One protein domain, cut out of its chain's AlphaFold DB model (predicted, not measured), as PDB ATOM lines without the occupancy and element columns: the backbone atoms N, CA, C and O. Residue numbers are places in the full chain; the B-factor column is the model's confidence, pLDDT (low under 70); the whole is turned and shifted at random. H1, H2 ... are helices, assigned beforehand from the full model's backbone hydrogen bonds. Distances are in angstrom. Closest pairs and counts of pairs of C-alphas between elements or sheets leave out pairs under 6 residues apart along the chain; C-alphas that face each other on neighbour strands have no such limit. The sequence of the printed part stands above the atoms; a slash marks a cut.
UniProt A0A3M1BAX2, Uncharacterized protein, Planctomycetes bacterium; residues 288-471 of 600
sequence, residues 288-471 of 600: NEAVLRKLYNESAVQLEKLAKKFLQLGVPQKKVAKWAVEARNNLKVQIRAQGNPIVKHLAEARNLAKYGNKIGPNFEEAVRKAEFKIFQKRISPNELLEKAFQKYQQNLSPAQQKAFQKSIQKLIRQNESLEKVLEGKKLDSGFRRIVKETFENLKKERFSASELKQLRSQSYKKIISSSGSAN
ATOM      1  N   ASN A 288     -40.232 -19.862 -52.104       87.19
ATOM      2  CA  ASN A 288     -39.722 -21.215 -51.863       87.19
ATOM      3  C   ASN A 288     -39.961 -21.657 -50.404       87.19
ATOM      4  O   ASN A 288     -40.519 -22.720 -50.141       87.19
ATOM      5  N   GLU A 289     -39.662 -20.788 -49.434       89.25
ATOM      6  CA  GLU A 289     -39.920 -21.055 -48.013       89.25
ATOM      7  C   GLU A 289     -41.417 -21.221 -47.702       89.25
ATOM      8  O   GLU A 289     -41.796 -22.030 -46.850       89.25
ATOM      9  N   ALA A 290     -42.303 -20.489 -48.383       86.88
ATOM     10  CA  ALA A 290     -43.746 -20.664 -48.236       86.88
ATOM     11  C   ALA A 290     -44.228 -22.015 -48.795       86.88
ATOM     12  O   ALA A 290     -45.062 -22.667 -48.155       86.88
ATOM     13  N   VAL A 291     -43.689 -22.455 -49.938       88.25
ATOM     14  CA  VAL A 291     -43.970 -23.772 -50.537       88.25
ATOM     15  C   VAL A 291     -43.495 -24.895 -49.614       88.25
ATOM     16  O   VAL A 291     -44.292 -25.758 -49.238       88.25
ATOM     17  N   LEU A 292     -42.250 -24.831 -49.137       90.00
ATOM     18  CA  LEU A 292     -41.680 -25.810 -48.204       90.00
ATOM     19  C   LEU A 292     -42.456 -25.893 -46.882       90.00
ATOM     20  O   LEU A 292     -42.645 -26.974 -46.322       90.00
ATOM     21  N   ARG A 293     -42.981 -24.768 -46.385       89.69
ATOM     22  CA  ARG A 293     -43.863 -24.751 -45.205       89.69
ATOM     23  C   ARG A 293     -45.208 -25.418 -45.461       89.69
ATOM     24  O   ARG A 293     -45.710 -26.104 -44.568       89.69
ATOM     25  N   LYS A 294     -45.806 -25.210 -46.639       89.56
ATOM     26  CA  LYS A 294     -47.045 -25.896 -47.032       89.56
ATOM     27  C   LYS A 294     -46.808 -27.408 -47.067       89.56
ATOM     28  O   LYS A 294     -47.530 -28.130 -46.381       89.56
ATOM     29  N   LEU A 295     -45.734 -27.844 -47.727       88.75
ATOM     30  CA  LEU A 295     -45.327 -29.250 -47.795       88.75
ATOM     31  C   LEU A 295     -45.089 -29.849 -46.399       88.75
ATOM     32  O   LEU A 295     -45.623 -30.907 -46.076       88.75
ATOM     33  N   TYR A 296     -44.368 -29.145 -45.519       92.94
ATOM     34  CA  TYR A 296     -44.172 -29.573 -44.128       92.94
ATOM     35  C   TYR A 296     -45.500 -29.785 -43.388       92.94
ATOM     36  O   TYR A 296     -45.661 -30.773 -42.672       92.94
ATOM     37  N   ASN A 297     -46.447 -28.853 -43.528       92.69
ATOM     38  CA  ASN A 297     -47.736 -28.931 -42.845       92.69
ATOM     39  C   ASN A 297     -48.581 -30.107 -43.357       92.69
ATOM     40  O   ASN A 297     -49.170 -30.823 -42.548       92.69
ATOM     41  N   GLU A 298     -48.621 -30.326 -44.672       89.75
ATOM     42  CA  GLU A 298     -49.341 -31.448 -45.283       89.75
ATOM     43  C   GLU A 298     -48.742 -32.793 -44.854       89.75
ATOM     44  O   GLU A 298     -49.466 -33.667 -44.367       89.75
ATOM     45  N   SER A 299     -47.415 -32.928 -44.913       90.06
ATOM     46  CA  SER A 299     -46.702 -34.124 -44.457       90.06
ATOM     47  C   SER A 299     -46.890 -34.377 -42.958       90.06
ATOM     48  O   SER A 299     -47.101 -35.515 -42.541       90.06
ATOM     49  N   ALA A 300     -46.904 -33.333 -42.124       92.94
ATOM     50  CA  ALA A 300     -47.191 -33.467 -40.697       92.94
ATOM     51  C   ALA A 300     -48.597 -34.048 -40.447       92.94
ATOM     52  O   ALA A 300     -48.755 -34.952 -39.623       92.94
ATOM     53  N   VAL A 301     -49.618 -33.582 -41.176       93.75
ATOM     54  CA  VAL A 301     -50.987 -34.123 -41.083       93.75
ATOM     55  C   VAL A 301     -51.025 -35.606 -41.466       93.75
ATOM     56  O   VAL A 301     -51.719 -36.394 -40.815       93.75
ATOM     57  N   GLN A 302     -50.266 -36.019 -42.484       90.75
ATOM     58  CA  GLN A 302     -50.150 -37.433 -42.852       90.75
ATOM     59  C   GLN A 302     -49.487 -38.268 -41.744       90.75
ATOM     60  O   GLN A 302     -49.985 -39.350 -41.427       90.75
ATOM     61  N   LEU A 303     -48.438 -37.751 -41.090       92.81
ATOM     62  CA  LEU A 303     -47.801 -38.417 -39.945       92.81
ATOM     63  C   LEU A 303     -48.778 -38.639 -38.784       92.81
ATOM     64  O   LEU A 303     -48.773 -39.711 -38.180       92.81
ATOM     65  N   GLU A 304     -49.666 -37.685 -38.497       95.75
ATOM     66  CA  GLU A 304     -50.705 -37.874 -37.475       95.75
ATOM     67  C   GLU A 304     -51.712 -38.960 -37.873       95.75
ATOM     68  O   GLU A 304     -52.089 -39.789 -37.037       95.75
ATOM     69  N   LYS A 305     -52.145 -38.991 -39.142       95.12
ATOM     70  CA  LYS A 305     -53.033 -40.050 -39.650       95.12
ATOM     71  C   LYS A 305     -52.380 -41.428 -39.501       95.12
ATOM     72  O   LYS A 305     -53.035 -42.359 -39.036       95.12
ATOM     73  N   LEU A 306     -51.095 -41.550 -39.833       92.44
ATOM     74  CA  LEU A 306     -50.320 -42.783 -39.651       92.44
ATOM     75  C   LEU A 306     -50.169 -43.161 -38.171       92.44
ATOM     76  O   LEU A 306     -50.406 -44.311 -37.810       92.44
ATOM     77  N   ALA A 307     -49.883 -42.197 -37.292       94.19
ATOM     78  CA  ALA A 307     -49.818 -42.440 -35.852       94.19
ATOM     79  C   ALA A 307     -51.145 -42.997 -35.306       94.19
ATOM     80  O   ALA A 307     -51.155 -43.939 -34.516       94.19
ATOM     81  N   LYS A 308     -52.284 -42.451 -35.754       96.62
ATOM     82  CA  LYS A 308     -53.616 -42.957 -35.387       96.62
ATOM     83  C   LYS A 308     -53.848 -44.381 -35.896       96.62
ATOM     84  O   LYS A 308     -54.379 -45.191 -35.141       96.62
ATOM     85  N   LYS A 309     -53.400 -44.711 -37.114       93.62
ATOM     86  CA  LYS A 309     -53.443 -46.090 -37.631       93.62
ATOM     87  C   LYS A 309     -52.616 -47.046 -36.769       93.62
ATOM     88  O   LYS A 309     -53.102 -48.120 -36.444       93.62
ATOM     89  N   PHE A 310     -51.424 -46.656 -36.310       93.81
ATOM     90  CA  PHE A 310     -50.648 -47.498 -35.389       93.81
ATOM     91  C   PHE A 310     -51.373 -47.762 -34.066       93.81
ATOM     92  O   PHE A 310     -51.335 -48.886 -33.572       93.81
ATOM     93  N   LEU A 311     -52.084 -46.772 -33.518       96.31
ATOM     94  CA  LEU A 311     -52.918 -46.994 -32.333       96.31
ATOM     95  C   LEU A 311     -54.074 -47.968 -32.612       96.31
ATOM     96  O   LEU A 311     -54.353 -48.817 -31.772       96.31
ATOM     97  N   GLN A 312     -54.720 -47.871 -33.779       95.94
ATOM     98  CA  GLN A 312     -55.783 -48.799 -34.195       95.94
ATOM     99  C   GLN A 312     -55.270 -50.235 -34.370       95.94
ATOM    100  O   GLN A 312     -55.990 -51.181 -34.079       95.94
ATOM    101  N   LEU A 313     -54.012 -50.391 -34.788       95.00
ATOM    102  CA  LEU A 313     -53.325 -51.680 -34.898       95.00
ATOM    103  C   LEU A 313     -52.813 -52.219 -33.547       95.00
ATOM    104  O   LEU A 313     -52.092 -53.211 -33.520       95.00
ATOM    105  N   GLY A 314     -53.139 -51.569 -32.426       96.69
ATOM    106  CA  GLY A 314     -52.744 -52.023 -31.090       96.69
ATOM    107  C   GLY A 314     -51.290 -51.720 -30.715       96.69
ATOM    108  O   GLY A 314     -50.803 -52.216 -29.698       96.69
ATOM    109  N   VAL A 315     -50.574 -50.890 -31.485       96.12
ATOM    110  CA  VAL A 315     -49.203 -50.498 -31.132       96.12
ATOM    111  C   VAL A 315     -49.228 -49.678 -29.830       96.12
ATOM    112  O   VAL A 315     -49.984 -48.706 -29.732       96.12
ATOM    113  N   PRO A 316     -48.377 -49.997 -28.831       97.62
ATOM    114  CA  PRO A 316     -48.354 -49.276 -27.564       97.62
ATOM    115  C   PRO A 316     -48.174 -47.766 -27.739       97.62
ATOM    116  O   PRO A 316     -47.261 -47.299 -28.423       97.62
ATOM    117  N   GLN A 317     -48.993 -46.987 -27.036       97.06
ATOM    118  CA  GLN A 317     -49.081 -45.534 -27.198       97.06
ATOM    119  C   GLN A 317     -47.736 -44.801 -27.031       97.06
ATOM    120  O   GLN A 317     -47.453 -43.858 -27.769       97.06
ATOM    121  N   LYS A 318     -46.882 -45.252 -26.099       97.38
ATOM    122  CA  LYS A 318     -45.522 -44.714 -25.902       97.38
ATOM    123  C   LYS A 318     -44.661 -44.886 -27.159       97.38
ATOM    124  O   LYS A 318     -43.981 -43.944 -27.554       97.38
ATOM    125  N   LYS A 319     -44.709 -46.066 -27.794       97.06
ATOM    126  CA  LYS A 319     -43.963 -46.357 -29.030       97.06
ATOM    127  C   LYS A 319     -44.458 -45.475 -30.177       97.06
ATOM    128  O   LYS A 319     -43.640 -44.862 -30.854       97.06
ATOM    129  N   VAL A 320     -45.776 -45.327 -30.327       96.62
ATOM    130  CA  VAL A 320     -46.366 -44.447 -31.351       96.62
ATOM    131  C   VAL A 320     -45.986 -42.981 -31.129       96.62
ATOM    132  O   VAL A 320     -45.628 -42.288 -32.077       96.62
ATOM    133  N   ALA A 321     -46.016 -42.497 -29.885       97.38
ATOM    134  CA  ALA A 321     -45.622 -41.126 -29.565       97.38
ATOM    135  C   ALA A 321     -44.127 -40.873 -29.830       97.38
ATOM    136  O   ALA A 321     -43.784 -39.820 -30.367       97.38
ATOM    137  N   LYS A 322     -43.251 -41.836 -29.505       97.88
ATOM    138  CA  LYS A 322     -41.817 -41.769 -29.825       97.88
ATOM    139  C   LYS A 322     -41.588 -41.708 -31.335       97.88
ATOM    140  O   LYS A 322     -40.966 -40.756 -31.804       97.88
ATOM    141  N   TRP A 323     -42.196 -42.632 -32.081       97.00
ATOM    142  CA  TRP A 323     -42.164 -42.632 -33.544       97.00
ATOM    143  C   TRP A 323     -42.648 -41.300 -34.131       97.00
ATOM    144  O   TRP A 323     -42.002 -40.746 -35.011       97.00
ATOM    145  N   ALA A 324     -43.743 -40.732 -33.613       96.69
ATOM    146  CA  ALA A 324     -44.291 -39.474 -34.121       96.69
ATOM    147  C   ALA A 324     -43.335 -38.280 -33.922       96.69
ATOM    148  O   ALA A 324     -43.254 -37.403 -34.784       96.69
ATOM    149  N   VAL A 325     -42.599 -38.232 -32.803       97.19
ATOM    150  CA  VAL A 325     -41.576 -37.195 -32.563       97.19
ATOM    151  C   VAL A 325     -40.400 -37.365 -33.523       97.19
ATOM    152  O   VAL A 325     -39.975 -36.387 -34.139       97.19
ATOM    153  N   GLU A 326     -39.906 -38.592 -33.682       96.19
ATOM    154  CA  GLU A 326     -38.787 -38.920 -34.571       96.19
ATOM    155  C   GLU A 326     -39.132 -38.644 -36.038       96.19
ATOM    156  O   GLU A 326     -38.417 -37.899 -36.705       96.19
ATOM    157  N   ALA A 327     -40.280 -39.129 -36.519       95.19
ATOM    158  CA  ALA A 327     -40.751 -38.902 -37.883       95.19
ATOM    159  C   ALA A 327     -40.913 -37.407 -38.192       95.19
ATOM    160  O   ALA A 327     -40.492 -36.930 -39.246       95.19
ATOM    161  N   ARG A 328     -41.450 -36.626 -37.244       95.94
ATOM    162  CA  ARG A 328     -41.565 -35.170 -37.398       95.94
ATOM    163  C   ARG A 328     -40.201 -34.480 -37.419       95.94
ATOM    164  O   ARG A 328     -40.026 -33.496 -38.135       95.94
ATOM    165  N   ASN A 329     -39.250 -34.941 -36.614       96.50
ATOM    166  CA  ASN A 329     -37.894 -34.401 -36.599       96.50
ATOM    167  C   ASN A 329     -37.153 -34.725 -37.908       96.50
ATOM    168  O   ASN A 329     -36.545 -33.819 -38.475       96.50
ATOM    169  N   ASN A 330     -37.314 -35.932 -38.454       95.06
ATOM    170  CA  ASN A 330     -36.794 -36.306 -39.773       95.06
ATOM    171  C   ASN A 330     -37.400 -35.445 -40.888       95.06
ATOM    172  O   ASN A 330     -36.666 -34.899 -41.711       95.06
ATOM    173  N   LEU A 331     -38.719 -35.219 -40.856       93.88
ATOM    174  CA  LEU A 331     -39.396 -34.329 -41.799       93.88
ATOM    175  C   LEU A 331     -38.833 -32.897 -41.745       93.88
ATOM    176  O   LEU A 331     -38.619 -32.278 -42.782       93.88
ATOM    177  N   LYS A 332     -38.537 -32.356 -40.552       95.31
ATOM    178  CA  LYS A 332     -37.888 -31.033 -40.436       95.31
ATOM    179  C   LYS A 332     -36.508 -31.012 -41.086       95.31
ATOM    180  O   LYS A 332     -36.163 -30.001 -41.684       95.31
ATOM    181  N   VAL A 333     -35.716 -32.072 -40.922       96.00
ATOM    182  CA  VAL A 333     -34.377 -32.165 -41.522       96.00
ATOM    183  C   VAL A 333     -34.486 -32.179 -43.045       96.00
ATOM    184  O   VAL A 333     -33.811 -31.384 -43.690       96.00
ATOM    185  N   GLN A 334     -35.391 -32.987 -43.606       93.56
ATOM    186  CA  GLN A 334     -35.633 -33.054 -45.052       93.56
ATOM    187  C   GLN A 334     -36.079 -31.704 -45.629       93.56
ATOM    188  O   GLN A 334     -35.473 -31.209 -46.573       93.56
ATOM    189  N   ILE A 335     -37.074 -31.060 -45.011       93.38
ATOM    190  CA  ILE A 335     -37.577 -29.755 -45.467       93.38
ATOM    191  C   ILE A 335     -36.490 -28.675 -45.383       93.38
ATOM    192  O   ILE A 335     -36.352 -27.864 -46.289       93.38
ATOM    193  N   ARG A 336     -35.680 -28.666 -44.317       94.69
ATOM    194  CA  ARG A 336     -34.575 -27.702 -44.174       94.69
ATOM    195  C   ARG A 336     -33.422 -27.962 -45.136       94.69
ATOM    196  O   ARG A 336     -32.697 -27.026 -45.435       94.69
ATOM    197  N   ALA A 337     -33.227 -29.203 -45.581       94.69
ATOM    198  CA  ALA A 337     -32.216 -29.531 -46.581       94.69
ATOM    199  C   ALA A 337     -32.582 -28.992 -47.973       94.69
ATOM    200  O   ALA A 337     -31.686 -28.698 -48.751       94.69
ATOM    201  N   GLN A 338     -33.879 -28.834 -48.258       94.75
ATOM    202  CA  GLN A 338     -34.392 -28.242 -49.501       94.75
ATOM    203  C   GLN A 338     -34.554 -26.712 -49.422       94.75
ATOM    204  O   GLN A 338     -34.731 -26.052 -50.443       94.75
ATOM    205  N   GLY A 339     -34.554 -26.156 -48.206       93.12
ATOM    206  CA  GLY A 339     -34.745 -24.729 -47.951       93.12
ATOM    207  C   GLY A 339     -33.488 -23.894 -48.125       93.12
ATOM    208  O   GLY A 339     -32.401 -24.393 -48.414       93.12
ATOM    209  N   ASN A 340     -33.638 -22.589 -47.911       93.75
ATOM    210  CA  ASN A 340     -32.510 -21.672 -47.991       93.75
ATOM    211  C   ASN A 340     -31.492 -21.974 -46.856       93.75
ATOM    212  O   ASN A 340     -31.899 -22.078 -45.688       93.75
ATOM    213  N   PRO A 341     -30.176 -22.068 -47.147       93.19
ATOM    214  CA  PRO A 341     -29.145 -22.352 -46.143       93.19
ATOM    215  C   PRO A 341     -29.164 -21.398 -44.942       93.19
ATOM    216  O   PRO A 341     -29.001 -21.831 -43.801       93.19
ATOM    217  N   ILE A 342     -29.447 -20.112 -45.165       87.75
ATOM    218  CA  ILE A 342     -29.523 -19.092 -44.112       87.75
ATOM    219  C   ILE A 342     -30.684 -19.407 -43.163       87.75
ATOM    220  O   ILE A 342     -30.515 -19.432 -41.942       87.75
ATOM    221  N   VAL A 343     -31.861 -19.735 -43.704       88.69
ATOM    222  CA  VAL A 343     -33.039 -20.107 -42.902       88.69
ATOM    223  C   VAL A 343     -32.781 -21.391 -42.112       88.69
ATOM    224  O   VAL A 343     -33.173 -21.486 -40.942       88.69
ATOM    225  N   LYS A 344     -32.081 -22.362 -42.711       94.19
ATOM    226  CA  LYS A 344     -31.633 -23.582 -42.029       94.19
ATOM    227  C   LYS A 344     -30.721 -23.256 -40.843       94.19
ATOM    228  O   LYS A 344     -31.048 -23.669 -39.731       94.19
ATOM    229  N   HIS A 345     -29.647 -22.489 -41.037       91.19
ATOM    230  CA  HIS A 345     -28.708 -22.136 -39.964       91.19
ATOM    231  C   HIS A 345     -29.384 -21.370 -38.824       91.19
ATOM    232  O   HIS A 345     -29.192 -21.707 -37.654       91.19
ATOM    233  N   LEU A 346     -30.266 -20.420 -39.144       87.50
ATOM    234  CA  LEU A 346     -31.055 -19.701 -38.141       87.50
ATOM    235  C   LEU A 346     -31.973 -20.645 -37.349       87.50
ATOM    236  O   LEU A 346     -32.084 -20.549 -36.121       87.50
ATOM    237  N   ALA A 347     -32.628 -21.590 -38.028       89.88
ATOM    238  CA  ALA A 347     -33.476 -22.577 -37.371       89.88
ATOM    239  C   ALA A 347     -32.672 -23.532 -36.473       89.88
ATOM    240  O   ALA A 347     -33.165 -23.903 -35.404       89.88
ATOM    241  N   GLU A 348     -31.470 -23.932 -36.892       92.94
ATOM    242  CA  GLU A 348     -30.557 -24.784 -36.127       92.94
ATOM    243  C   GLU A 348     -30.003 -24.063 -34.898       92.94
ATOM    244  O   GLU A 348     -30.116 -24.606 -33.801       92.94
ATOM    245  N   ALA A 349     -29.513 -22.828 -35.043       91.19
ATOM    246  CA  ALA A 349     -29.013 -22.006 -33.939       91.19
ATOM    247  C   ALA A 349     -30.090 -21.789 -32.865       91.19
ATOM    248  O   ALA A 349     -29.850 -21.988 -31.672       91.19
ATOM    249  N   ARG A 350     -31.328 -21.486 -33.282       90.00
ATOM    250  CA  ARG A 350     -32.465 -21.360 -32.361       90.00
ATOM    251  C   ARG A 350     -32.754 -22.664 -31.614       90.00
ATOM    252  O   ARG A 350     -33.085 -22.632 -30.429       90.00
ATOM    253  N   ASN A 351     -32.693 -23.810 -32.294       93.31
ATOM    254  CA  ASN A 351     -32.947 -25.095 -31.640       93.31
ATOM    255  C   ASN A 351     -31.790 -25.484 -30.716       93.31
ATOM    256  O   ASN A 351     -32.059 -26.000 -29.638       93.31
ATOM    257  N   LEU A 352     -30.544 -25.175 -31.084       92.00
ATOM    258  CA  LEU A 352     -29.372 -25.405 -30.247       92.00
ATOM    259  C   LEU A 352     -29.488 -24.612 -28.941       92.00
ATOM    260  O   LEU A 352     -29.364 -25.184 -27.865       92.00
ATOM    261  N   ALA A 353     -29.860 -23.332 -29.027       85.81
ATOM    262  CA  ALA A 353     -30.082 -22.489 -27.855       85.81
ATOM    263  C   ALA A 353     -31.242 -22.972 -26.963       85.81
ATOM    264  O   ALA A 353     -31.202 -22.796 -25.748       85.81
ATOM    265  N   LYS A 354     -32.297 -23.559 -27.549       86.75
ATOM    266  CA  LYS A 354     -33.514 -23.949 -26.813       86.75
ATOM    267  C   LYS A 354     -33.504 -25.391 -26.289       86.75
ATOM    268  O   LYS A 354     -34.056 -25.645 -25.223       86.75
ATOM    269  N   TYR A 355     -32.946 -26.320 -27.054       89.62
ATOM    270  CA  TYR A 355     -33.027 -27.769 -26.827       89.62
ATOM    271  C   TYR A 355     -31.647 -28.437 -26.764       89.62
ATOM    272  O   TYR A 355     -31.567 -29.656 -26.650       89.62
ATOM    273  N   GLY A 356     -30.553 -27.683 -26.917       93.19
ATOM    274  CA  GLY A 356     -29.202 -28.250 -26.962       93.19
ATOM    275  C   GLY A 356     -28.909 -29.078 -28.219       93.19
ATOM    276  O   GLY A 356     -27.889 -29.754 -28.275       93.19
ATOM    277  N   ASN A 357     -29.777 -29.054 -29.239       95.31
ATOM    278  CA  ASN A 357     -29.572 -29.784 -30.491       95.31
ATOM    279  C   ASN A 357     -30.156 -29.036 -31.704       95.31
ATOM    280  O   ASN A 357     -31.070 -28.224 -31.574       95.31
ATOM    281  N   LYS A 358     -29.662 -29.337 -32.911       96.75
ATOM    282  CA  LYS A 358     -30.016 -28.619 -34.153       96.75
ATOM    283  C   LYS A 358     -31.453 -28.872 -34.647       96.75
ATOM    284  O   LYS A 358     -32.025 -28.059 -35.383       96.75
ATOM    285  N   ILE A 359     -32.094 -29.971 -34.249       95.81
ATOM    286  CA  ILE A 359     -33.327 -30.451 -34.896       95.81
ATOM    287  C   ILE A 359     -34.585 -29.967 -34.160       95.81
ATOM    288  O   ILE A 359     -35.512 -29.434 -34.788       95.81
ATOM    289  N   GLY A 360     -34.622 -30.112 -32.835       93.50
ATOM    290  CA  GLY A 360     -35.778 -29.795 -31.997       93.50
ATOM    291  C   GLY A 360     -35.853 -30.666 -30.740       93.50
ATOM    292  O   GLY A 360     -34.884 -31.332 -30.399       93.50
ATOM    293  N   PRO A 361     -36.997 -30.693 -30.036       96.19
ATOM    294  CA  PRO A 361     -37.099 -31.491 -28.825       96.19
ATOM    295  C   PRO A 361     -36.987 -32.986 -29.138       96.19
ATOM    296  O   PRO A 361     -37.575 -33.464 -30.118       96.19
ATOM    297  N   ASN A 362     -36.264 -33.717 -28.294       96.81
ATOM    298  CA  ASN A 362     -36.300 -35.181 -28.302       96.81
ATOM    299  C   ASN A 362     -37.623 -35.697 -27.694       96.81
ATOM    300  O   ASN A 362     -38.470 -34.920 -27.238       96.81
ATOM    301  N   PHE A 363     -37.832 -37.016 -27.717       96.88
ATOM    302  CA  PHE A 363     -39.062 -37.621 -27.201       96.88
ATOM    303  C   PHE A 363     -39.317 -37.277 -25.726       96.88
ATOM    304  O   PHE A 363     -40.419 -36.843 -25.390       96.88
ATOM    305  N   GLU A 364     -38.310 -37.399 -24.861       95.62
ATOM    306  CA  GLU A 364     -38.465 -37.146 -23.423       95.62
ATOM    307  C   GLU A 364     -38.738 -35.665 -23.123       95.62
ATOM    308  O   GLU A 364     -39.565 -35.331 -22.275       95.62
ATOM    309  N   GLU A 365     -38.131 -34.749 -23.875       93.81
ATOM    310  CA  GLU A 365     -38.428 -33.318 -23.801       93.81
ATOM    311  C   GLU A 365     -39.847 -32.994 -24.274       93.81
ATOM    312  O   GLU A 365     -40.532 -32.166 -23.665       93.81
ATOM    313  N   ALA A 366     -40.316 -33.651 -25.340       95.50
ATOM    314  CA  ALA A 366     -41.684 -33.501 -25.821       95.50
ATOM    315  C   ALA A 366     -42.701 -34.017 -24.790       95.50
ATOM    316  O   ALA A 366     -43.722 -33.361 -24.568       95.50
ATOM    317  N   VAL A 367     -42.403 -35.141 -24.125       95.25
ATOM    318  CA  VAL A 367     -43.200 -35.685 -23.014       95.25
ATOM    319  C   VAL A 367     -43.220 -34.712 -21.849       95.25
ATOM    320  O   VAL A 367     -44.305 -34.302 -21.449       95.25
ATOM    321  N   ARG A 368     -42.058 -34.252 -21.377       91.44
ATOM    322  CA  ARG A 368     -41.964 -33.289 -20.273       91.44
ATOM    323  C   ARG A 368     -42.749 -32.013 -20.572       91.44
ATOM    324  O   ARG A 368     -43.500 -31.534 -19.731       91.44
ATOM    325  N   LYS A 369     -42.645 -31.488 -21.797       91.69
ATOM    326  CA  LYS A 369     -43.407 -30.308 -22.228       91.69
ATOM    327  C   LYS A 369     -44.915 -30.571 -22.288       91.69
ATOM    328  O   LYS A 369     -45.708 -29.700 -21.932       91.69
ATOM    329  N   ALA A 370     -45.334 -31.744 -22.761       94.00
ATOM    330  CA  ALA A 370     -46.743 -32.122 -22.800       94.00
ATOM    331  C   ALA A 370     -47.325 -32.283 -21.389       94.00
ATOM    332  O   ALA A 370     -48.394 -31.725 -21.127       94.00
ATOM    333  N   GLU A 371     -46.595 -32.956 -20.496       92.31
ATOM    334  CA  GLU A 371     -46.943 -33.133 -19.086       92.31
ATOM    335  C   GLU A 371     -47.044 -31.782 -18.386       92.31
ATOM    336  O   GLU A 371     -48.077 -31.492 -17.795       92.31
ATOM    337  N   PHE A 372     -46.040 -30.914 -18.545       89.00
ATOM    338  CA  PHE A 372     -46.040 -29.564 -17.984       89.00
ATOM    339  C   PHE A 372     -47.283 -28.770 -18.401       89.00
ATOM    340  O   PHE A 372     -47.960 -28.189 -17.561       89.00
ATOM    341  N   LYS A 373     -47.675 -28.823 -19.681       90.69
ATOM    342  CA  LYS A 373     -48.895 -28.154 -20.169       90.69
ATOM    343  C   LYS A 373     -50.202 -28.757 -19.659       90.69
ATOM    344  O   LYS A 373     -51.228 -28.086 -19.720       90.69
ATOM    345  N   ILE A 374     -50.224 -30.040 -19.311       90.50
ATOM    346  CA  ILE A 374     -51.406 -30.676 -18.710       90.50
ATOM    347  C   ILE A 374     -51.459 -30.312 -17.225       90.50
ATOM    348  O   ILE A 374     -52.511 -29.943 -16.718       90.50
ATOM    349  N   PHE A 375     -50.305 -30.332 -16.568       87.31
ATOM    350  CA  PHE A 375     -50.133 -30.001 -15.165       87.31
ATOM    351  C   PHE A 375     -50.447 -28.537 -14.853       87.31
ATOM    352  O   PHE A 375     -51.160 -28.266 -13.897       87.31
ATOM    353  N   GLN A 376     -50.017 -27.599 -15.701       86.69
ATOM    354  CA  GLN A 376     -50.355 -26.173 -15.593       86.69
ATOM    355  C   GLN A 376     -51.862 -25.893 -15.590       86.69
ATOM    356  O   GLN A 376     -52.281 -24.830 -15.152       86.69
ATOM    357  N   LYS A 377     -52.686 -26.811 -16.109       89.81
ATOM    358  CA  LYS A 377     -54.147 -26.678 -16.042       89.81
ATOM    359  C   LYS A 377     -54.729 -27.134 -14.705       89.81
ATOM    360  O   LYS A 377     -55.895 -26.865 -14.454       89.81
ATOM    361  N   ARG A 378     -53.962 -27.882 -13.908       89.56
ATOM    362  CA  ARG A 378     -54.383 -28.445 -12.618       89.56
ATOM    363  C   ARG A 378     -53.768 -27.712 -11.430       89.56
ATOM    364  O   ARG A 378     -54.409 -27.647 -10.392       89.56
ATOM    365  N   ILE A 379     -52.554 -27.180 -11.574       86.75
ATOM    366  CA  ILE A 379     -51.864 -26.428 -10.519       86.75
ATOM    367  C   ILE A 379     -51.810 -24.956 -10.903       86.75
ATOM    368  O   ILE A 379     -51.408 -24.618 -12.022       86.75
ATOM    369  N   SER A 380     -52.191 -24.092  -9.960       87.00
ATOM    370  CA  SER A 380     -52.071 -22.647 -10.122       87.00
ATOM    371  C   SER A 380     -50.603 -22.273 -10.350       87.00
ATOM    372  O   SER A 380     -49.740 -22.678  -9.564       87.00
ATOM    373  N   PRO A 381     -50.283 -21.482 -11.389       85.38
ATOM    374  CA  PRO A 381     -48.930 -20.992 -11.605       85.38
ATOM    375  C   PRO A 381     -48.281 -20.350 -10.377       85.38
ATOM    376  O   PRO A 381     -47.076 -20.504 -10.174       85.38
ATOM    377  N   ASN A 382     -49.090 -19.685  -9.552       85.50
ATOM    378  CA  ASN A 382     -48.637 -19.007  -8.345       85.50
ATOM    379  C   ASN A 382     -48.197 -20.005  -7.270       85.50
ATOM    380  O   ASN A 382     -47.131 -19.820  -6.707       85.50
ATOM    381  N   GLU A 383     -48.924 -21.111  -7.071       89.06
ATOM    382  CA  GLU A 383     -48.555 -22.141  -6.084       89.06
ATOM    383  C   GLU A 383     -47.189 -22.765  -6.413       89.06
ATOM    384  O   GLU A 383     -46.338 -22.937  -5.538       89.06
ATOM    385  N   LEU A 384     -46.942 -23.071  -7.696       89.25
ATOM    386  CA  LEU A 384     -45.648 -23.600  -8.136       89.25
ATOM    387  C   LEU A 384     -44.518 -22.593  -7.881       89.25
ATOM    388  O   LEU A 384     -43.445 -22.978  -7.414       89.25
ATOM    389  N   LEU A 385     -44.749 -21.318  -8.215       87.06
ATOM    390  CA  LEU A 385     -43.761 -20.258  -8.030       87.06
ATOM    391  C   LEU A 385     -43.504 -19.971  -6.551       87.06
ATOM    392  O   LEU A 385     -42.346 -19.817  -6.185       87.06
ATOM    393  N   GLU A 386     -44.533 -19.954  -5.709       88.38
ATOM    394  CA  GLU A 386     -44.422 -19.742  -4.265       88.38
ATOM    395  C   GLU A 386     -43.614 -20.855  -3.599       88.38
ATOM    396  O   GLU A 386     -42.657 -20.563  -2.884       88.38
ATOM    397  N   LYS A 387     -43.899 -22.129  -3.898       92.06
ATOM    398  CA  LYS A 387     -43.103 -23.246  -3.360       92.06
ATOM    399  C   LYS A 387     -41.662 -23.236  -3.873       92.06
ATOM    400  O   LYS A 387     -40.729 -23.519  -3.123       92.06
ATOM    401  N   ALA A 388     -41.451 -22.913  -5.150       90.94
ATOM    402  CA  ALA A 388     -40.102 -22.797  -5.705       90.94
ATOM    403  C   ALA A 388     -39.333 -21.627  -5.078       90.94
ATOM    404  O   ALA A 388     -38.138 -21.734  -4.818       90.94
ATOM    405  N   PHE A 389     -40.031 -20.532  -4.799       88.00
ATOM    406  CA  PHE A 389     -39.499 -19.363  -4.125       88.00
ATOM    407  C   PHE A 389     -39.113 -19.673  -2.680       88.00
ATOM    408  O   PHE A 389     -37.969 -19.423  -2.322       88.00
ATOM    409  N   GLN A 390     -39.997 -20.292  -1.890       91.56
ATOM    410  CA  GLN A 390     -39.701 -20.710  -0.513       91.56
ATOM    411  C   GLN A 390     -38.437 -21.576  -0.446       91.56
ATOM    412  O   GLN A 390     -37.561 -21.333   0.379       91.56
ATOM    413  N   LYS A 391     -38.292 -22.533  -1.374       92.88
ATOM    414  CA  LYS A 391     -37.089 -23.370  -1.460       92.88
ATOM    415  C   LYS A 391     -35.842 -22.576  -1.862       92.88
ATOM    416  O   LYS A 391     -34.758 -22.841  -1.358       92.88
ATOM    417  N   TYR A 392     -35.970 -21.607  -2.767       92.19
ATOM    418  CA  TYR A 392     -34.838 -20.777  -3.184       92.19
ATOM    419  C   TYR A 392     -34.399 -19.781  -2.106       92.19
ATOM    420  O   TYR A 392     -33.204 -19.548  -1.952       92.19
ATOM    421  N   GLN A 393     -35.340 -19.233  -1.329       90.31
ATOM    422  CA  GLN A 393     -35.049 -18.287  -0.248       90.31
ATOM    423  C   GLN A 393     -34.114 -18.865   0.811       90.31
ATOM    424  O   GLN A 393     -33.292 -18.122   1.338       90.31
ATOM    425  N   GLN A 394     -34.185 -20.173   1.071       92.06
ATOM    426  CA  GLN A 394     -33.312 -20.856   2.033       92.06
ATOM    427  C   GLN A 394     -31.815 -20.703   1.707       92.06
ATOM    428  O   GLN A 394     -30.990 -20.821   2.604       92.06
ATOM    429  N   ASN A 395     -31.469 -20.390   0.452       90.19
ATOM    430  CA  ASN A 395     -30.090 -20.215  -0.009       90.19
ATOM    431  C   ASN A 395     -29.706 -18.746  -0.276       90.19
ATOM    432  O   ASN A 395     -28.619 -18.485  -0.786       90.19
ATOM    433  N   LEU A 396     -30.593 -17.784  -0.001       91.69
ATOM    434  CA  LEU A 396     -30.383 -16.364  -0.298       91.69
ATOM    435  C   LEU A 396     -30.232 -15.535   0.978       91.69
ATOM    436  O   LEU A 396     -30.929 -15.775   1.964       91.69
ATOM    437  N   SER A 397     -29.415 -14.478   0.920       93.19
ATOM    438  CA  SER A 397     -29.356 -13.480   1.994       93.19
ATOM    439  C   SER A 397     -30.673 -12.689   2.099       93.19
ATOM    440  O   SER A 397     -31.371 -12.529   1.091       93.19
ATOM    441  N   PRO A 398     -31.025 -12.116   3.267       93.19
ATOM    442  CA  PRO A 398     -32.277 -11.366   3.436       93.19
ATOM    443  C   PRO A 398     -32.477 -10.236   2.406       93.19
ATOM    444  O   PRO A 398     -33.582 -10.023   1.898       93.19
ATOM    445  N   ALA A 399     -31.396  -9.546   2.024       91.44
ATOM    446  CA  ALA A 399     -31.434  -8.509   0.992       91.44
ATOM    447  C   ALA A 399     -31.770  -9.083  -0.398       91.44
ATOM    448  O   ALA A 399     -32.618  -8.541  -1.116       91.44
ATOM    449  N   GLN A 400     -31.157 -10.215  -0.762       90.88
ATOM    450  CA  GLN A 400     -31.440 -10.918  -2.014       90.88
ATOM    451  C   GLN A 400     -32.868 -11.471  -2.038       90.88
ATOM    452  O   GLN A 400     -33.545 -11.362  -3.061       90.88
ATOM    453  N   GLN A 401     -33.358 -11.998  -0.912       90.06
ATOM    454  CA  GLN A 401     -34.732 -12.478  -0.779       90.06
ATOM    455  C   GLN A 401     -35.738 -11.363  -1.092       90.06
ATOM    456  O   GLN A 401     -36.633 -11.573  -1.911       90.06
ATOM    457  N   LYS A 402     -35.562 -10.159  -0.527       91.50
ATOM    458  CA  LYS A 402     -36.455  -9.009  -0.767       91.50
ATOM    459  C   LYS A 402     -36.440  -8.550  -2.230       91.50
ATOM    460  O   LYS A 402     -37.497  -8.307  -2.819       91.50
ATOM    461  N   ALA A 403     -35.257  -8.462  -2.847       88.25
ATOM    462  CA  ALA A 403     -35.120  -8.106  -4.263       88.25
ATOM    463  C   ALA A 403     -35.766  -9.155  -5.190       88.25
ATOM    464  O   ALA A 403     -36.461  -8.818  -6.159       88.25
ATOM    465  N   PHE A 404     -35.585 -10.434  -4.863       85.19
ATOM    466  CA  PHE A 404     -36.163 -11.542  -5.611       85.19
ATOM    467  C   PHE A 404     -37.690 -11.595  -5.463       85.19
ATOM    468  O   PHE A 404     -38.399 -11.722  -6.463       85.19
ATOM    469  N   GLN A 405     -38.218 -11.374  -4.255       88.25
ATOM    470  CA  GLN A 405     -39.658 -11.315  -3.984       88.25
ATOM    471  C   GLN A 405     -40.341 -10.208  -4.795       88.25
ATOM    472  O   GLN A 405     -41.382 -10.440  -5.411       88.25
ATOM    473  N   LYS A 406     -39.722  -9.022  -4.876       89.75
ATOM    474  CA  LYS A 406     -40.222  -7.906  -5.694       89.75
ATOM    475  C   LYS A 406     -40.265  -8.265  -7.184       89.75
ATOM    476  O   LYS A 406     -41.212  -7.900  -7.883       89.75
ATOM    477  N   SER A 407     -39.273  -9.014  -7.667       84.06
ATOM    478  CA  SER A 407     -39.220  -9.494  -9.055       84.06
ATOM    479  C   SER A 407     -40.312 -10.528  -9.346       84.06
ATOM    480  O   SER A 407     -40.986 -10.431 -10.369       84.06
ATOM    481  N   ILE A 408     -40.550 -11.468  -8.427       81.25
ATOM    482  CA  ILE A 408     -41.628 -12.465  -8.527       81.25
ATOM    483  C   ILE A 408     -42.998 -11.782  -8.502       81.25
ATOM    484  O   ILE A 408     -43.817 -12.038  -9.380       81.25
ATOM    485  N   GLN A 409     -43.240 -10.863  -7.561       85.25
ATOM    486  CA  GLN A 409     -44.498 -10.110  -7.506       85.25
ATOM    487  C   GLN A 409     -44.749  -9.332  -8.799       85.25
ATOM    488  O   GLN A 409     -45.882  -9.275  -9.274       85.25
ATOM    489  N   LYS A 410     -43.698  -8.769  -9.407       86.94
ATOM    490  CA  LYS A 410     -43.802  -8.122 -10.716       86.94
ATOM    491  C   LYS A 410     -44.217  -9.112 -11.808       86.94
ATOM    492  O   LYS A 410     -45.109  -8.786 -12.584       86.94
ATOM    493  N   LEU A 411     -43.628 -10.308 -11.845       79.31
ATOM    494  CA  LEU A 411     -43.992 -11.355 -12.810       79.31
ATOM    495  C   LEU A 411     -45.437 -11.842 -12.622       79.31
ATOM    496  O   LEU A 411     -46.167 -11.966 -13.605       79.31
ATOM    497  N   ILE A 412     -45.866 -12.050 -11.371       79.38
ATOM    498  CA  ILE A 412     -47.243 -12.434 -11.029       79.38
ATOM    499  C   ILE A 412     -48.223 -11.342 -11.480       79.38
ATOM    500  O   ILE A 412     -49.198 -11.642 -12.164       79.38
ATOM    501  N   ARG A 413     -47.937 -10.064 -11.183       82.50
ATOM    502  CA  ARG A 413     -48.768  -8.923 -11.617       82.50
ATOM    503  C   ARG A 413     -48.874  -8.810 -13.135       82.50
ATOM    504  O   ARG A 413     -49.919  -8.428 -13.645       82.50
ATOM    505  N   GLN A 414     -47.808  -9.140 -13.860       82.50
ATOM    506  CA  GLN A 414     -47.803  -9.116 -15.323       82.50
ATOM    507  C   GLN A 414     -48.578 -10.285 -15.948       82.50
ATOM    508  O   GLN A 414     -48.740 -10.314 -17.168       82.50
ATOM    509  N   ASN A 415     -49.064 -11.232 -15.133       67.88
ATOM    510  CA  ASN A 415     -49.794 -12.419 -15.569       67.88
ATOM    511  C   ASN A 415     -49.043 -13.180 -16.679       67.88
ATOM    512  O   ASN A 415     -49.631 -13.781 -17.587       67.88
ATOM    513  N   GLU A 416     -47.705 -13.110 -16.654       70.56
ATOM    514  CA  GLU A 416     -46.890 -13.808 -17.631       70.56
ATOM    515  C   GLU A 416     -47.039 -15.305 -17.391       70.56
ATOM    516  O   GLU A 416     -46.805 -15.814 -16.296       70.56
ATOM    517  N   SER A 417     -47.416 -16.041 -18.440       72.38
ATOM    518  CA  SER A 417     -47.493 -17.496 -18.363       72.38
ATOM    519  C   SER A 417     -46.180 -18.059 -17.808       72.38
ATOM    520  O   SER A 417     -45.111 -17.689 -18.297       72.38
ATOM    521  N   LEU A 418     -46.255 -19.011 -16.882       70.81
ATOM    522  CA  LEU A 418     -45.106 -19.740 -16.327       70.81
ATOM    523  C   LEU A 418     -44.096 -20.217 -17.387       70.81
ATOM    524  O   LEU A 418     -42.900 -20.249 -17.122       70.81
ATOM    525  N   GLU A 419     -44.560 -20.578 -18.596       68.94
ATOM    526  CA  GLU A 419     -43.668 -20.923 -19.715       68.94
ATOM    527  C   GLU A 419     -42.748 -19.752 -20.090       68.94
ATOM    528  O   GLU A 419     -41.553 -19.962 -20.254       68.94
ATOM    529  N   LYS A 420     -43.266 -18.522 -20.187       74.00
ATOM    530  CA  LYS A 420     -42.459 -17.325 -20.473       74.00
ATOM    531  C   LYS A 420     -41.484 -17.021 -19.347       74.00
ATOM    532  O   LYS A 420     -40.335 -16.704 -19.632       74.00
ATOM    533  N   VAL A 421     -41.929 -17.169 -18.101       72.25
ATOM    534  CA  VAL A 421     -41.081 -16.985 -16.922       72.25
ATOM    535  C   VAL A 421     -39.905 -17.967 -16.981       72.25
ATOM    536  O   VAL A 421     -38.753 -17.544 -17.003       72.25
ATOM    537  N   LEU A 422     -40.173 -19.266 -17.137       71.06
ATOM    538  CA  LEU A 422     -39.139 -20.309 -17.183       71.06
ATOM    539  C   LEU A 422     -38.248 -20.258 -18.429       71.06
ATOM    540  O   LEU A 422     -37.053 -20.556 -18.350       71.06
ATOM    541  N   GLU A 423     -38.806 -19.913 -19.590       69.69
ATOM    542  CA  GLU A 423     -38.027 -19.754 -20.820       69.69
ATOM    543  C   GLU A 423     -37.211 -18.444 -20.797       69.69
ATOM    544  O   GLU A 423     -36.114 -18.395 -21.356       69.69
ATOM    545  N   GLY A 424     -37.674 -17.410 -20.092       70.31
ATOM    546  CA  GLY A 424     -37.057 -16.088 -20.040       70.31
ATOM    547  C   GLY A 424     -35.640 -16.095 -19.467       70.31
ATOM    548  O   GLY A 424     -35.398 -16.580 -18.366       70.31
ATOM    549  N   LYS A 425     -34.690 -15.488 -20.196       59.31
ATOM    550  CA  LYS A 425     -33.287 -15.318 -19.763       59.31
ATOM    551  C   LYS A 425     -33.111 -14.553 -18.439       59.31
ATOM    552  O   LYS A 425     -32.050 -14.649 -17.846       59.31
ATOM    553  N   LYS A 426     -34.143 -13.836 -17.975       70.12
ATOM    554  CA  LYS A 426     -34.109 -13.019 -16.749       70.12
ATOM    555  C   LYS A 426     -34.068 -13.832 -15.457       70.12
ATOM    556  O   LYS A 426     -33.707 -13.280 -14.426       70.12
ATOM    557  N   LEU A 427     -34.454 -15.107 -15.496       71.75
ATOM    558  CA  LEU A 427     -34.318 -15.976 -14.337       71.75
ATOM    559  C   LEU A 427     -32.948 -16.635 -14.322       71.75
ATOM    560  O   LEU A 427     -32.549 -17.278 -15.304       71.75
ATOM    561  N   ASP A 428     -32.288 -16.509 -13.174       83.25
ATOM    562  CA  ASP A 428     -31.072 -17.236 -12.861       83.25
ATOM    563  C   ASP A 428     -31.252 -18.746 -13.120       83.25
ATOM    564  O   ASP A 428     -32.330 -19.329 -12.933       83.25
ATOM    565  N   SER A 429     -30.191 -19.376 -13.619       83.38
ATOM    566  CA  SER A 429     -30.186 -20.796 -13.973       83.38
ATOM    567  C   SER A 429     -30.457 -21.698 -12.760       83.38
ATOM    568  O   SER A 429     -31.160 -22.708 -12.901       83.38
ATOM    569  N   GLY A 430     -29.995 -21.294 -11.571       88.00
ATOM    570  CA  GLY A 430     -30.255 -21.947 -10.294       88.00
ATOM    571  C   GLY A 430     -31.734 -21.909  -9.931       88.00
ATOM    572  O   GLY A 430     -32.326 -22.956  -9.657       88.00
ATOM    573  N   PHE A 431     -32.389 -20.752 -10.063       87.12
ATOM    574  CA  PHE A 431     -33.832 -20.672  -9.818       87.12
ATOM    575  C   PHE A 431     -34.642 -21.549 -10.784       87.12
ATOM    576  O   PHE A 431     -35.561 -22.251 -10.367       87.12
ATOM    577  N   ARG A 432     -34.287 -21.602 -12.075       85.25
ATOM    578  CA  ARG A 432     -34.975 -22.502 -13.027       85.25
ATOM    579  C   ARG A 432     -34.809 -23.971 -12.670       85.25
ATOM    580  O   ARG A 432     -35.735 -24.754 -12.893       85.25
ATOM    581  N   ARG A 433     -33.634 -24.361 -12.166       88.94
ATOM    582  CA  ARG A 433     -33.393 -25.717 -11.662       88.94
ATOM    583  C   ARG A 433     -34.323 -26.014 -10.488       88.94
ATOM    584  O   ARG A 433     -34.963 -27.061 -10.502       88.94
ATOM    585  N   ILE A 434     -34.477 -25.069  -9.564       90.06
ATOM    586  CA  ILE A 434     -35.374 -25.208  -8.410       90.06
ATOM    587  C   ILE A 434     -36.832 -25.290  -8.845       90.06
ATOM    588  O   ILE A 434     -37.516 -26.206  -8.415       90.06
ATOM    589  N   VAL A 435     -37.309 -24.441  -9.762       87.81
ATOM    590  CA  VAL A 435     -38.698 -24.558 -10.246       87.81
ATOM    591  C   VAL A 435     -38.953 -25.921 -10.898       87.81
ATOM    592  O   VAL A 435     -40.012 -26.508 -10.686       87.81
ATOM    593  N   LYS A 436     -37.993 -26.460 -11.665       87.06
ATOM    594  CA  LYS A 436     -38.105 -27.814 -12.239       87.06
ATOM    595  C   LYS A 436     -38.168 -28.888 -11.154       87.06
ATOM    596  O   LYS A 436     -38.964 -29.810 -11.268       87.06
ATOM    597  N   GLU A 437     -37.345 -28.775 -10.120       90.94
ATOM    598  CA  GLU A 437     -37.328 -29.729  -9.014       90.94
ATOM    599  C   GLU A 437     -38.615 -29.656  -8.183       90.94
ATOM    600  O   GLU A 437     -39.249 -30.678  -7.940       90.94
ATOM    601  N   THR A 438     -39.064 -28.448  -7.830       91.12
ATOM    602  CA  THR A 438     -40.342 -28.211  -7.148       91.12
ATOM    603  C   THR A 438     -41.509 -28.745  -7.965       91.12
ATOM    604  O   THR A 438     -42.423 -29.338  -7.402       91.12
ATOM    605  N   PHE A 439     -41.476 -28.588  -9.290       89.62
ATOM    606  CA  PHE A 439     -42.477 -29.170 -10.177       89.62
ATOM    607  C   PHE A 439     -42.505 -30.701 -10.083       89.62
ATOM    608  O   PHE A 439     -43.581 -31.276  -9.940       89.62
ATOM    609  N   GLU A 440     -41.350 -31.372 -10.133       90.00
ATOM    610  CA  GLU A 440     -41.289 -32.836 -10.007       90.00
ATOM    611  C   GLU A 440     -41.699 -33.319  -8.606       90.00
ATOM    612  O   GLU A 440     -42.358 -34.352  -8.490       90.00
ATOM    613  N   ASN A 441     -41.385 -32.564  -7.550       92.81
ATOM    614  CA  ASN A 441     -41.811 -32.875  -6.183       92.81
ATOM    615  C   ASN A 441     -43.325 -32.718  -6.026       92.81
ATOM    616  O   ASN A 441     -43.997 -33.667  -5.638       92.81
ATOM    617  N   LEU A 442     -43.885 -31.585  -6.458       91.31
ATOM    618  CA  LEU A 442     -45.333 -31.363  -6.483       91.31
ATOM    619  C   LEU A 442     -46.063 -32.429  -7.292       91.31
ATOM    620  O   LEU A 442     -47.153 -32.862  -6.926       91.31
ATOM    621  N   LYS A 443     -45.465 -32.864  -8.400       91.56
ATOM    622  CA  LYS A 443     -46.008 -33.933  -9.229       91.56
ATOM    623  C   LYS A 443     -46.051 -35.273  -8.495       91.56
ATOM    624  O   LYS A 443     -47.018 -35.998  -8.682       91.56
ATOM    625  N   LYS A 444     -45.059 -35.594  -7.663       92.75
ATOM    626  CA  LYS A 444     -45.065 -36.804  -6.825       92.75
ATOM    627  C   LYS A 444     -46.003 -36.683  -5.619       92.75
ATOM    628  O   LYS A 444     -46.648 -37.660  -5.274       92.75
ATOM    629  N   GLU A 445     -46.087 -35.502  -5.007       93.69
ATOM    630  CA  GLU A 445     -46.933 -35.233  -3.833       93.69
ATOM    631  C   GLU A 445     -48.427 -35.247  -4.172       93.69
ATOM    632  O   GLU A 445     -49.235 -35.787  -3.424       93.69
ATOM    633  N   ARG A 446     -48.811 -34.616  -5.287       92.06
ATOM    634  CA  ARG A 446     -50.223 -34.377  -5.626       92.06
ATOM    635  C   ARG A 446     -50.863 -35.493  -6.434       92.06
ATOM    636  O   ARG A 446     -52.085 -35.555  -6.469       92.06
ATOM    637  N   PHE A 447     -50.073 -36.307  -7.129       93.44
ATOM    638  CA  PHE A 447     -50.605 -37.308  -8.045       93.44
ATOM    639  C   PHE A 447     -50.212 -38.703  -7.595       93.44
ATOM    640  O   PHE A 447     -49.033 -39.039  -7.482       93.44
ATOM    641  N   SER A 448     -51.225 -39.541  -7.428       95.00
ATOM    642  CA  SER A 448     -51.039 -40.974  -7.246       95.00
ATOM    643  C   SER A 448     -50.321 -41.601  -8.452       95.00
ATOM    644  O   SER A 448     -50.339 -41.084  -9.576       95.00
ATOM    645  N   ALA A 449     -49.703 -42.768  -8.259       94.62
ATOM    646  CA  ALA A 449     -49.013 -43.478  -9.338       94.62
ATOM    647  C   ALA A 449     -49.932 -43.783 -10.545       94.62
ATOM    648  O   ALA A 449     -49.487 -43.743 -11.699       94.62
ATOM    649  N   SER A 450     -51.222 -44.042 -10.301       95.62
ATOM    650  CA  SER A 450     -52.231 -44.260 -11.346       95.62
ATOM    651  C   SER A 450     -52.529 -42.978 -12.129       95.62
ATOM    652  O   SER A 450     -52.560 -43.010 -13.364       95.62
ATOM    653  N   GLU A 451     -52.647 -41.833 -11.456       94.12
ATOM    654  CA  GLU A 451     -52.809 -40.533 -12.110       94.12
ATOM    655  C   GLU A 451     -51.573 -40.132 -12.909       94.12
ATOM    656  O   GLU A 451     -51.706 -39.628 -14.022       94.12
ATOM    657  N   LEU A 452     -50.363 -40.409 -12.415       93.56
ATOM    658  CA  LEU A 452     -49.129 -40.189 -13.174       93.56
ATOM    659  C   LEU A 452     -49.094 -41.032 -14.455       93.56
ATOM    660  O   LEU A 452     -48.703 -40.543 -15.521       93.56
ATOM    661  N   LYS A 453     -49.558 -42.285 -14.387       94.94
ATOM    662  CA  LYS A 453     -49.713 -43.152 -15.565       94.94
ATOM    663  C   LYS A 453     -50.752 -42.583 -16.539       94.94
ATOM    664  O   LYS A 453     -50.512 -42.571 -17.751       94.94
ATOM    665  N   GLN A 454     -51.862 -42.045 -16.030       95.31
ATOM    666  CA  GLN A 454     -52.889 -41.386 -16.839       95.31
ATOM    667  C   GLN A 454     -52.368 -40.094 -17.486       95.31
ATOM    668  O   GLN A 454     -52.572 -39.889 -18.682       95.31
ATOM    669  N   LEU A 455     -51.635 -39.257 -16.746       94.06
ATOM    670  CA  LEU A 455     -50.983 -38.041 -17.241       94.06
ATOM    671  C   LEU A 455     -49.985 -38.362 -18.354       94.06
ATOM    672  O   LEU A 455     -49.995 -37.701 -19.393       94.06
ATOM    673  N   ARG A 456     -49.177 -39.418 -18.201       95.44
ATOM    674  CA  ARG A 456     -48.282 -39.896 -19.266       95.44
ATOM    675  C   ARG A 456     -49.054 -40.332 -20.504       95.44
ATOM    676  O   ARG A 456     -48.709 -39.919 -21.610       95.44
ATOM    677  N   SER A 457     -50.135 -41.095 -20.339       96.38
ATOM    678  CA  SER A 457     -51.006 -41.465 -21.461       96.38
ATOM    679  C   SER A 457     -51.629 -40.236 -22.140       96.38
ATOM    680  O   SER A 457     -51.648 -40.153 -23.370       96.38
ATOM    681  N   GLN A 458     -52.082 -39.233 -21.385       96.31
ATOM    682  CA  GLN A 458     -52.590 -37.979 -21.950       96.31
ATOM    683  C   GLN A 458     -51.497 -37.207 -22.703       96.31
ATOM    684  O   GLN A 458     -51.747 -36.707 -23.803       96.31
ATOM    685  N   SER A 459     -50.273 -37.172 -22.175       96.12
ATOM    686  CA  SER A 459     -49.114 -36.571 -22.839       96.12
ATOM    687  C   SER A 459     -48.788 -37.269 -24.152       96.12
ATOM    688  O   SER A 459     -48.622 -36.597 -25.168       96.12
ATOM    689  N   TYR A 460     -48.794 -38.604 -24.189       97.75
ATOM    690  CA  TYR A 460     -48.603 -39.359 -25.429       97.75
ATOM    691  C   TYR A 460     -49.714 -39.073 -26.447       97.75
ATOM    692  O   TYR A 460     -49.424 -38.842 -27.618       97.75
ATOM    693  N   LYS A 461     -50.981 -39.003 -26.013       96.81
ATOM    694  CA  LYS A 461     -52.133 -38.630 -26.861       96.81
ATOM    695  C   LYS A 461     -51.919 -37.246 -27.476       96.81
ATOM    696  O   LYS A 461     -52.126 -37.066 -28.671       96.81
ATOM    697  N   LYS A 462     -51.454 -36.291 -26.668       96.31
ATOM    698  CA  LYS A 462     -51.176 -34.913 -27.085       96.31
ATOM    699  C   LYS A 462     -49.971 -34.807 -28.017       96.31
ATOM    700  O   LYS A 462     -49.993 -34.001 -28.938       96.31
ATOM    701  N   ILE A 463     -48.927 -35.607 -27.818       96.81
ATOM    702  CA  ILE A 463     -47.787 -35.687 -28.743       96.81
ATOM    703  C   ILE A 463     -48.250 -36.225 -30.096       96.81
ATOM    704  O   ILE A 463     -47.969 -35.610 -31.121       96.81
ATOM    705  N   ILE A 464     -49.025 -37.310 -30.089       96.81
ATOM    706  CA  ILE A 464     -49.565 -37.926 -31.304       96.81
ATOM    707  C   ILE A 464     -50.461 -36.940 -32.057       96.81
ATOM    708  O   ILE A 464     -50.225 -36.701 -33.237       96.81
ATOM    709  N   SER A 465     -51.421 -36.288 -31.394       94.81
ATOM    710  CA  SER A 465     -52.291 -35.303 -32.058       94.81
ATOM    711  C   SER A 465     -51.560 -34.019 -32.455       94.81
ATOM    712  O   SER A 465     -51.866 -33.407 -33.472       94.81
ATOM    713  N   SER A 466     -50.549 -33.597 -31.693       93.94
ATOM    714  CA  SER A 466     -49.774 -32.404 -32.046       93.94
ATOM    715  C   SER A 466     -48.758 -32.644 -33.163       93.94
ATOM    716  O   SER A 466     -48.250 -31.662 -33.722       93.94
ATOM    717  N   SER A 467     -48.463 -33.906 -33.501       90.19
ATOM    718  CA  SER A 467     -47.550 -34.262 -34.590       90.19
ATOM    719  C   SER A 467     -48.043 -33.741 -35.941       90.19
ATOM    720  O   SER A 467     -47.221 -33.206 -36.683       90.19
ATOM    721  N   GLY A 468     -49.361 -33.756 -36.181       87.75
ATOM    722  CA  GLY A 468     -49.992 -33.213 -37.389       87.75
ATOM    723  C   GLY A 468     -50.559 -31.812 -37.256       87.75
ATOM    724  O   GLY A 468     -50.851 -31.165 -38.260       87.75
ATOM    725  N   SER A 469     -50.630 -31.269 -36.039       85.12
ATOM    726  CA  SER A 469     -50.982 -29.863 -35.873       85.12
ATOM    727  C   SER A 469     -49.882 -28.954 -36.444       85.12
ATOM    728  O   SER A 469     -48.765 -28.852 -35.910       85.12
ATOM    729  N   ALA A 470     -50.212 -28.269 -37.538       74.88
ATOM    730  CA  ALA A 470     -49.454 -27.125 -38.018       74.88
ATOM    731  C   ALA A 470     -49.427 -26.034 -36.934       74.88
ATOM    732  O   ALA A 470     -50.378 -25.864 -36.162       74.88
ATOM    733  N   ASN A 471     -48.327 -25.283 -36.846       70.69
ATOM    734  CA  ASN A 471     -48.220 -24.218 -35.855       70.69
ATOM    735  C   ASN A 471     -49.213 -23.089 -36.200       70.69
ATOM    736  O   ASN A 471     -48.954 -22.280 -37.090       70.69
TER     737      ASN A 471
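What this domain is: This is residues 288 to 471 of the 600 residues of an uncharacterized protein of Planctomycetes bacterium (UniProt A0A3M1BAX2). The longest helix, H1, folds back into H2 as a long helical hairpin; the last part of H9 packs on both, H4 crosses H9, and H3 turns off at the end of H2, which together make one loose lobe. H5 and H8 cross in a second lobe, where H6 runs beside H5 and the short H7 is close to H5, H6 and H8; the links H4 to H5 and H8 to H9 join the lobes. The 184 printed residues have nine named helices, H1 to H9 in chain order, and no named strand; the class is all helix. The whole is flat, spanning 55 by 44 by 24 A, and only just loose, close to compact, with a radius of gyration of the C-alphas of 19.4 A.

Where its parts are: H1, residues 288 to 312, is 36.5 A long and begins at C-alpha 288 (-39.722, -21.215, -51.863). H2, residues 317 to 338, is 31.8 A long, and H3, residues 341 to 355, 20.4 A. H4 holds residues 363 to 375, H5 residues 381 to 393, H6 residues 398 to 413 and H7 residues 418 to 423. H8, residues 429 to 446, is 25.6 A long. H9, residues 449 to 468, is 29.9 A long and ends at C-alpha 468 (-49.992, -33.213, -37.389).

How they stand to each other: H1, H2 and H9 form a bundle, helices gathered along one another. H1 and H2, a hairpin, touch at a shallow tilt of 18 degrees, opposite ways; their closest C-alphas, of Ala 307 and Val 320, are 6.0 A apart. H9 touches H1 with residues 464 to 468 alone, at a steep tilt of 42 degrees; the closest C-alphas, of Val 301 and Gly 468, are 3.9 A apart. H2 and H9 touch, the same way at 30 degrees, closest at the C-alphas of Ala 321 and Ile 464, 5.4 A. H4 touches H9 at a steep tilt of 68 degrees, only just short of about perpendicular, closest at the C-alphas of Ala 370 and Ser 459, 5.0 A. H3 touches H2 only at the corner, and only just, with 3 pairs of C-alphas within 8 A. H5 and H8 touch at a steep tilt of 61 degrees, closest at the C-alphas of Ala 388 and Val 435, 5.1 A. H6 is close to but not clearly touching H5 and H7. Every O i to N i+4 pair is within hydrogen-bond range in H1 to H8, and 15 of 16 in H9.

The domain as a whole: The C-alphas farthest apart, of Leu 313 and Ala 399, are 60.3 A apart. The printed part has no cut and no long link. Its mean pLDDT is 90.0; residues 415, 419, 423 and 425 are under 70.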